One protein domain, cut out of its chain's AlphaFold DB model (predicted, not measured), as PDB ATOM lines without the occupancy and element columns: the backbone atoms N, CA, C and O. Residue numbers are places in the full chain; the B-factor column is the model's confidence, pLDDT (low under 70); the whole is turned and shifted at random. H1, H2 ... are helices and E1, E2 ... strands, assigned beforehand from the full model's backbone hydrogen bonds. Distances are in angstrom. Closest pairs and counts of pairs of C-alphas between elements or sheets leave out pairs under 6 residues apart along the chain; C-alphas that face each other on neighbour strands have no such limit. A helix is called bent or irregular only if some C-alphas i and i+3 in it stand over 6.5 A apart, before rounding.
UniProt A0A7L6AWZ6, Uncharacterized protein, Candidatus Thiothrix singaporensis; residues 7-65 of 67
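This is residues 7 to 65 of the 67 residues of an uncharacterized protein of Candidatus Thiothrix singaporensis (UniProt A0A7L6AWZ6). What shape is it? A three-strand antiparallel sheet, E1-E2-E3, has a long arm, H1, leaving E3, and H2 turns off it at a corner; residues 40 to 65 stand free. What is it made of? The 59 printed residues hold three strands, then two helices; mixed class, loose, radius of gyration of the C-alphas 13.6 A, spans 37 by 30 by 21 A.

How do the strands pair? E1, residues 7 to 12, E2, 17 to 23, and E3, 29 to 35, form a meander, each the antiparallel neighbour of the one before; N 10 and O 19, 2.9 A, and N 20 and O 32, 2.8 A, are within hydrogen-bond range. And the helices? H1, residues 36 to 52, only grazes the sheet. H2, residues 54 to 63, only just touches H1, only at the corner, with 3 pairs of C-alphas within 8 A, closest Leu 50 and Ala 56, 5.8 A. O i to N i+4 pairs within range: H1 11 of 13, H2 1 of 6, beside 3 of 7 at i+3.

Where does E1 begin? C-alpha 7 is at (-26.075, -34.558, 27.406). How long is H1? It measures 24.4 A, only just irregular: C-alphas 41 and 44 are 6.52 A apart. Where does H2 end? C-alpha 63 is at (-15.003, -34.008, 23.063).

Any cut? The printed part has no cut. Where is confidence low? Residues 25, 27, 51 and 53 to 65 are under 70.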
ATOM      1  N   ILE A   7     -25.211 -34.942  28.525       79.88
ATOM      2  CA  ILE A   7     -26.075 -34.558  27.406       79.88
ATOM      3  C   ILE A   7     -26.430 -35.828  26.628       79.88
ATOM      4  O   ILE A   7     -25.545 -36.582  26.231       79.88
ATOM      5  N   GLN A   8     -27.720 -36.075  26.412       81.12
ATOM      6  CA  GLN A   8     -28.219 -37.180  25.591       81.12
ATOM      7  C   GLN A   8     -29.088 -36.619  24.468       81.12
ATOM      8  O   GLN A   8     -29.986 -35.822  24.722       81.12
ATOM      9  N   ALA A   9     -28.861 -37.061  23.235       84.19
ATOM     10  CA  ALA A   9     -29.720 -36.750  22.102       84.19
ATOM     11  C   ALA A   9     -30.253 -38.059  21.517       84.19
ATOM     12  O   ALA A   9     -29.471 -38.939  21.159       84.19
ATOM     13  N   ARG A  10     -31.577 -38.198  21.428       86.69
ATOM     14  CA  ARG A  10     -32.236 -39.368  20.840       86.69
ATOM     15  C   ARG A  10     -33.099 -38.936  19.671       86.69
ATOM     16  O   ARG A  10     -33.962 -38.082  19.832       86.69
ATOM     17  N   TYR A  11     -32.889 -39.552  18.516       87.12
ATOM     18  CA  TYR A  11     -33.770 -39.386  17.368       87.12
ATOM     19  C   TYR A  11     -34.951 -40.359  17.471       87.12
ATOM     20  O   TYR A  11     -34.766 -41.532  17.796       87.12
ATOM     21  N   VAL A  12     -36.155 -39.845  17.245       88.25
ATOM     22  CA  VAL A  12     -37.417 -40.582  17.202       88.25
ATOM     23  C   VAL A  12     -37.923 -40.491  15.769       88.25
ATOM     24  O   VAL A  12     -38.434 -39.455  15.342       88.25
ATOM     25  N   GLU A  13     -37.720 -41.572  15.020       84.06
ATOM     26  CA  GLU A  13     -38.029 -41.661  13.589       84.06
ATOM     27  C   GLU A  13     -39.516 -41.487  13.295       84.06
ATOM     28  O   GLU A  13     -39.871 -40.778  12.358       84.06
ATOM     29  N   GLU A  14     -40.373 -42.066  14.137       87.06
ATOM     30  CA  GLU A  14     -41.831 -42.044  13.981       87.06
ATOM     31  C   GLU A  14     -42.415 -40.622  14.000       87.06
ATOM     32  O   GLU A  14     -43.426 -40.354  13.356       87.06
ATOM     33  N   GLU A  15     -41.758 -39.693  14.699       84.44
ATOM     34  CA  GLU A  15     -42.211 -38.305  14.841       84.44
ATOM     35  C   GLU A  15     -41.304 -37.279  14.127       84.44
ATOM     36  O   GLU A  15     -41.585 -36.080  14.189       84.44
ATOM     37  N   ASP A  16     -40.211 -37.706  13.473       87.25
ATOM     38  CA  ASP A  16     -39.123 -36.842  12.949       87.25
ATOM     39  C   ASP A  16     -38.624 -35.804  13.984       87.25
ATOM     40  O   ASP A  16     -38.354 -34.623  13.705       87.25
ATOM     41  N   ARG A  17     -38.517 -36.253  15.239       87.94
ATOM     42  CA  ARG A  17     -38.140 -35.428  16.391       87.94
ATOM     43  C   ARG A  17     -36.862 -35.930  17.039       87.94
ATOM     44  O   ARG A  17     -36.530 -37.105  17.011       87.94
ATOM     45  N   ILE A  18     -36.139 -35.010  17.651       89.19
ATOM     46  CA  ILE A  18     -34.929 -35.242  18.420       89.19
ATOM     47  C   ILE A  18     -35.222 -34.801  19.849       89.19
ATOM     48  O   ILE A  18     -35.505 -33.629  20.101       89.19
ATOM     49  N   LEU A  19     -35.159 -35.748  20.776       89.69
ATOM     50  CA  LEU A  19     -35.224 -35.494  22.204       89.69
ATOM     51  C   LEU A  19     -33.814 -35.193  22.710       89.69
ATOM     52  O   LEU A  19     -32.961 -36.080  22.746       89.69
ATOM     53  N   LEU A  20     -33.584 -33.950  23.113       87.62
ATOM     54  CA  LEU A  20     -32.358 -33.512  23.769       87.62
ATOM     55  C   LEU A  20     -32.598 -33.464  25.280       87.62
ATOM     56  O   LEU A  20     -33.452 -32.712  25.749       87.62
ATOM     57  N   ARG A  21     -31.851 -34.264  26.041       86.31
ATOM     58  CA  ARG A  21     -31.860 -34.288  27.506       86.31
ATOM     59  C   ARG A  21     -30.539 -33.749  28.027       86.31
ATOM     60  O   ARG A  21     -29.482 -34.239  27.634       86.31
ATOM     61  N   ILE A  22     -30.603 -32.775  28.919       84.75
ATOM     62  CA  ILE A  22     -29.444 -32.201  29.599       84.75
ATOM     63  C   ILE A  22     -29.683 -32.388  31.090       84.75
ATOM     64  O   ILE A  22     -30.674 -31.890  31.614       84.75
ATOM     65  N   ASN A  23     -28.789 -33.123  31.747       80.06
ATOM     66  CA  ASN A  23     -28.824 -33.316  33.192       80.06
ATOM     67  C   ASN A  23     -27.765 -32.401  33.802       80.06
ATOM     68  O   ASN A  23     -26.583 -32.494  33.436       80.06
ATOM     69  N   THR A  24     -28.179 -31.493  34.683       71.06
ATOM     70  CA  THR A  24     -27.246 -30.645  35.430       71.06
ATOM     71  C   THR A  24     -26.826 -31.324  36.730       71.06
ATOM     72  O   THR A  24     -27.471 -32.245  37.224       71.06
ATOM     73  N   VAL A  25     -25.723 -30.847  37.308       68.69
ATOM     74  CA  VAL A  25     -25.215 -31.310  38.612       68.69
ATOM     75  C   VAL A  25     -26.201 -31.005  39.750       68.69
ATOM     76  O   VAL A  25     -26.127 -31.619  40.808       68.69
ATOM     77  N   ALA A  26     -27.138 -30.080  39.528       70.50
ATOM     78  CA  ALA A  26     -28.190 -29.718  40.470       70.50
ATOM     79  C   ALA A  26     -29.444 -30.613  40.353       70.50
ATOM     80  O   ALA A  26     -30.495 -30.230  40.853       70.50
ATOM     81  N   ASP A  27     -29.332 -31.779  39.700       67.75
ATOM     82  CA  ASP A  27     -30.442 -32.708  39.414       67.75
ATOM     83  C   ASP A  27     -31.525 -32.110  38.493       67.75
ATOM     84  O   ASP A  27     -32.635 -32.624  38.374       67.75
ATOM     85  N   GLU A  28     -31.211 -31.019  37.788       75.00
ATOM     86  CA  GLU A  28     -32.159 -30.416  36.859       75.00
ATOM     87  C   GLU A  28     -32.095 -31.141  35.514       75.00
ATOM     88  O   GLU A  28     -31.088 -31.113  34.798       75.00
ATOM     89  N   GLU A  29     -33.204 -31.788  35.163       79.94
ATOM     90  CA  GLU A  29     -33.408 -32.386  33.852       79.94
ATOM     91  C   GLU A  29     -34.078 -31.401  32.895       79.94
ATOM     92  O   GLU A  29     -35.290 -31.178  32.935       79.94
ATOM     93  N   PHE A  30     -33.313 -30.891  31.937       81.88
ATOM     94  CA  PHE A  30     -33.874 -30.161  30.810       81.88
ATOM     95  C   PHE A  30     -34.166 -31.124  29.666       81.88
ATOM     96  O   PHE A  30     -33.283 -31.847  29.202       81.88
ATOM     97  N   ARG A  31     -35.414 -31.127  29.190       86.69
ATOM     98  CA  ARG A  31     -35.860 -31.965  28.073       86.69
ATOM     99  C   ARG A  31     -36.410 -31.078  26.966       86.69
ATOM    100  O   ARG A  31     -37.412 -30.394  27.155       86.69
ATOM    101  N   PHE A  32     -35.770 -31.116  25.804       85.88
ATOM    102  CA  PHE A  32     -36.178 -30.363  24.625       85.88
ATOM    103  C   PHE A  32     -36.588 -31.308  23.507       85.88
ATOM    104  O   PHE A  32     -35.848 -32.223  23.148       85.88
ATOM    105  N   TRP A  33     -37.745 -31.038  22.917       88.94
ATOM    106  CA  TRP A  33     -38.172 -31.665  21.675       88.94
ATOM    107  C   TRP A  33     -37.824 -30.750  20.510       88.94
ATOM    108  O   TRP A  33     -38.375 -29.660  20.367       88.94
ATOM    109  N   LEU A  34     -36.896 -31.195  19.676       87.44
ATOM    110  CA  LEU A  34     -36.420 -30.459  18.513       87.44
ATOM    111  C   LEU A  34     -36.845 -31.210  17.258       87.44
ATOM    112  O   LEU A  34     -36.667 -32.414  17.163       87.44
ATOM    113  N   THR A  35     -37.398 -30.526  16.265       90.31
ATOM    114  CA  THR A  35     -37.662 -31.161  14.965       90.31
ATOM    115  C   THR A  35     -36.436 -31.049  14.073       90.31
ATOM    116  O   THR A  35     -35.657 -30.091  14.180       90.31
ATOM    117  N   ARG A  36     -36.286 -31.973  13.119       85.31
ATOM    118  CA  ARG A  36     -35.221 -31.895  12.106       85.31
ATOM    119  C   ARG A  36     -35.257 -30.560  11.346       85.31
ATOM    120  O   ARG A  36     -34.217 -29.953  11.093       85.31
ATOM    121  N   ARG A  37     -36.455 -30.050  11.027       87.56
ATOM    122  CA  ARG A  37     -36.643 -28.753  10.344       87.56
ATOM    123  C   ARG A  37     -36.196 -27.561  11.196       87.56
ATOM    124  O   ARG A  37     -35.599 -26.634  10.650       87.56
ATOM    125  N   PHE A  38     -36.465 -27.580  12.501       85.94
ATOM    126  CA  PHE A  38     -36.002 -26.537  13.418       85.94
ATOM    127  C   PHE A  38     -34.477 -26.557  13.545       85.94
ATOM    128  O   PHE A  38     -33.839 -25.524  13.365       85.94
ATOM    129  N   LEU A  39     -33.883 -27.740  13.721       85.12
ATOM    130  CA  LEU A  39     -32.428 -27.900  13.801       85.12
ATOM    131  C   LEU A  39     -31.704 -27.445  12.532       85.12
ATOM    132  O   LEU A  39     -30.662 -26.804  12.624       85.12
ATOM    133  N   ARG A  40     -32.270 -27.695  11.346       87.88
ATOM    134  CA  ARG A  40     -31.708 -27.188  10.081       87.88
ATOM    135  C   ARG A  40     -31.665 -25.662  10.009       87.88
ATOM    136  O   ARG A  40     -30.755 -25.125   9.392       87.88
ATOM    137  N   ARG A  41     -32.635 -24.972  10.617       89.12
ATOM    138  CA  ARG A  41     -32.646 -23.502  10.705       89.12
ATOM    139  C   ARG A  41     -31.760 -22.982  11.832       89.12
ATOM    140  O   ARG A  41     -31.155 -21.931  11.683       89.12
ATOM    141  N   LEU A  42     -31.681 -23.721  12.933       85.06
ATOM    142  CA  LEU A  42     -30.895 -23.358  14.106       85.06
ATOM    143  C   LEU A  42     -29.388 -23.546  13.871       85.06
ATOM    144  O   LEU A  42     -28.594 -22.752  14.354       85.06
ATOM    145  N   SER A  43     -28.993 -24.562  13.098       84.50
ATOM    146  CA  SER A  43     -27.594 -24.886  12.791       84.50
ATOM    147  C   SER A  43     -26.753 -23.693  12.303       84.50
ATOM    148  O   SER A  43     -25.717 -23.446  12.917       84.50
ATOM    149  N   PRO A  44     -27.153 -22.916  11.274       86.25
ATOM    150  CA  PRO A  44     -26.359 -21.765  10.836       86.25
ATOM    151  C   PRO A  44     -26.248 -20.674  11.911       86.25
ATOM    152  O   PRO A  44     -25.179 -20.100  12.077       86.25
ATOM    153  N   VAL A  45     -27.306 -20.444  12.698       84.94
ATOM    154  CA  VAL A  45     -27.309 -19.454  13.791       84.94
ATOM    155  C   VAL A  45     -26.373 -19.881  14.925       84.94
ATOM    156  O   VAL A  45     -25.611 -19.073  15.450       84.94
ATOM    157  N   LEU A  46     -26.386 -21.169  15.280       80.69
ATOM    158  CA  LEU A  46     -25.458 -21.725  16.266       80.69
ATOM    159  C   LEU A  46     -24.014 -21.653  15.777       80.69
ATOM    160  O   LEU A  46     -23.134 -21.327  16.565       80.69
ATOM    161  N   GLN A  47     -23.765 -21.929  14.495       81.56
ATOM    162  CA  GLN A  47     -22.432 -21.811  13.904       81.56
ATOM    163  C   GLN A  47     -21.933 -20.362  13.925       81.56
ATOM    164  O   GLN A  47     -20.794 -20.121  14.312       81.56
ATOM    165  N   GLU A  48     -22.778 -19.390  13.585       82.00
ATOM    166  CA  GLU A  48     -22.430 -17.966  13.638       82.00
ATOM    167  C   GLU A  48     -22.119 -17.496  15.071       82.00
ATOM    168  O   GLU A  48     -21.092 -16.853  15.318       82.00
ATOM    169  N   GLY A  49     -22.949 -17.891  16.042       78.94
ATOM    170  CA  GLY A  49     -22.714 -17.606  17.461       78.94
ATOM    171  C   GLY A  49     -21.446 -18.276  18.002       78.94
ATOM    172  O   GLY A  49     -20.698 -17.668  18.769       78.94
ATOM    173  N   LEU A  50     -21.156 -19.500  17.555       72.31
ATOM    174  CA  LEU A  50     -19.937 -20.238  17.899       72.31
ATOM    175  C   LEU A  50     -18.679 -19.575  17.321       72.31
ATOM    176  O   LEU A  50     -17.640 -19.543  17.975       72.31
ATOM    177  N   MET A  51     -18.754 -19.038  16.102       69.56
ATOM    178  CA  MET A  51     -17.637 -18.307  15.497       69.56
ATOM    179  C   MET A  51     -17.398 -16.960  16.182       69.56
ATOM    180  O   MET A  51     -16.251 -16.522  16.257       69.56
ATOM    181  N   SER A  52     -18.458 -16.352  16.717       72.31
ATOM    182  CA  SER A  52     -18.402 -15.084  17.452       72.31
ATOM    183  C   SER A  52     -17.965 -15.244  18.915       72.31
ATOM    184  O   SER A  52     -17.476 -14.288  19.513       72.31
ATOM    185  N   SER A  53     -18.107 -16.439  19.503       55.50
ATOM    186  CA  SER A  53     -17.737 -16.717  20.896       55.50
ATOM    187  C   SER A  53     -16.464 -17.576  20.995       55.50
ATOM    188  O   SER A  53     -16.517 -18.789  20.772       55.50
ATOM    189  N   PRO A  54     -15.305 -17.003  21.380       57.16
ATOM    190  CA  PRO A  54     -14.052 -17.753  21.504       57.16
ATOM    191  C   PRO A  54     -14.102 -18.869  22.566       57.16
ATOM    192  O   PRO A  54     -13.404 -19.872  22.423       57.16
ATOM    193  N   THR A  55     -14.965 -18.757  23.581       55.34
ATOM    194  CA  THR A  55     -15.120 -19.748  24.664       55.34
ATOM    195  C   THR A  55     -15.797 -21.038  24.198       55.34
ATOM    196  O   THR A  55     -15.473 -22.127  24.667       55.34
ATOM    197  N   ALA A  56     -16.724 -20.946  23.243       54.97
ATOM    198  CA  ALA A  56     -17.516 -22.094  22.812       54.97
ATOM    199  C   ALA A  56     -16.720 -23.067  21.912       54.97
ATOM    200  O   ALA A  56     -17.009 -24.264  21.880       54.97
ATOM    201  N   ARG A  57     -15.653 -22.582  21.257       52.00
ATOM    202  CA  ARG A  57     -14.689 -23.415  20.510       52.00
ATOM    203  C   ARG A  57     -13.951 -24.404  21.420       52.00
ATOM    204  O   ARG A  57     -13.804 -25.571  21.078       52.00
ATOM    205  N   GLN A  58     -13.602 -23.967  22.629       52.38
ATOM    206  CA  GLN A  58     -12.809 -24.733  23.594       52.38
ATOM    207  C   GLN A  58     -13.526 -26.000  24.108       52.38
ATOM    208  O   GLN A  58     -12.880 -26.983  24.470       52.38
ATOM    209  N   GLN A  59     -14.865 -26.007  24.102       52.91
ATOM    210  CA  GLN A  59     -15.684 -27.160  24.499       52.91
ATOM    211  C   GLN A  59     -15.787 -28.244  23.411       52.91
ATOM    212  O   GLN A  59     -15.917 -29.422  23.746       52.91
ATOM    213  N   LEU A  60     -15.705 -27.882  22.125       55.59
ATOM    214  CA  LEU A  60     -15.737 -28.841  21.008       55.59
ATOM    215  C   LEU A  60     -14.423 -29.630  20.890       55.59
ATOM    216  O   LEU A  60     -14.435 -30.834  20.616       55.59
ATOM    217  N   ASP A  61     -13.296 -28.980  21.179       52.38
ATOM    218  CA  ASP A  61     -11.971 -29.613  21.189       52.38
ATOM    219  C   ASP A  61     -11.808 -30.638  22.325       52.38
ATOM    220  O   ASP A  61     -11.047 -31.598  22.199       52.38
ATOM    221  N   TYR A  62     -12.555 -30.482  23.425       53.22
ATOM    222  CA  TYR A  62     -12.542 -31.416  24.555       53.22
ATOM    223  C   TYR A  62     -13.184 -32.772  24.212       53.22
ATOM    224  O   TYR A  62     -12.651 -33.818  24.580       53.22
ATOM    225  N   VAL A  63     -14.296 -32.774  23.468       55.94
ATOM    226  CA  VAL A  63     -15.003 -34.008  23.063       55.94
ATOM    227  C   VAL A  63     -14.191 -34.811  22.042       55.94
ATOM    228  O   VAL A  63     -14.231 -36.038  22.047       55.94
ATOM    229  N   SER A  64     -13.393 -34.128  21.219       54.25
ATOM    230  CA  SER A  64     -12.595 -34.738  20.148       54.25
ATOM    231  C   SER A  64     -11.289 -35.398  20.626       54.25
ATOM    232  O   SER A  64     -10.614 -36.052  19.836       54.25
ATOM    233  N   ARG A  65     -10.904 -35.229  21.903       47.03
ATOM    234  CA  ARG A  65      -9.628 -35.720  22.472       47.03
ATOM    235  C   ARG A  65      -9.756 -36.925  23.410       47.03
ATOM    236  O   ARG A  65      -8.799 -37.232  24.122       47.03
TER     237      ARG A  65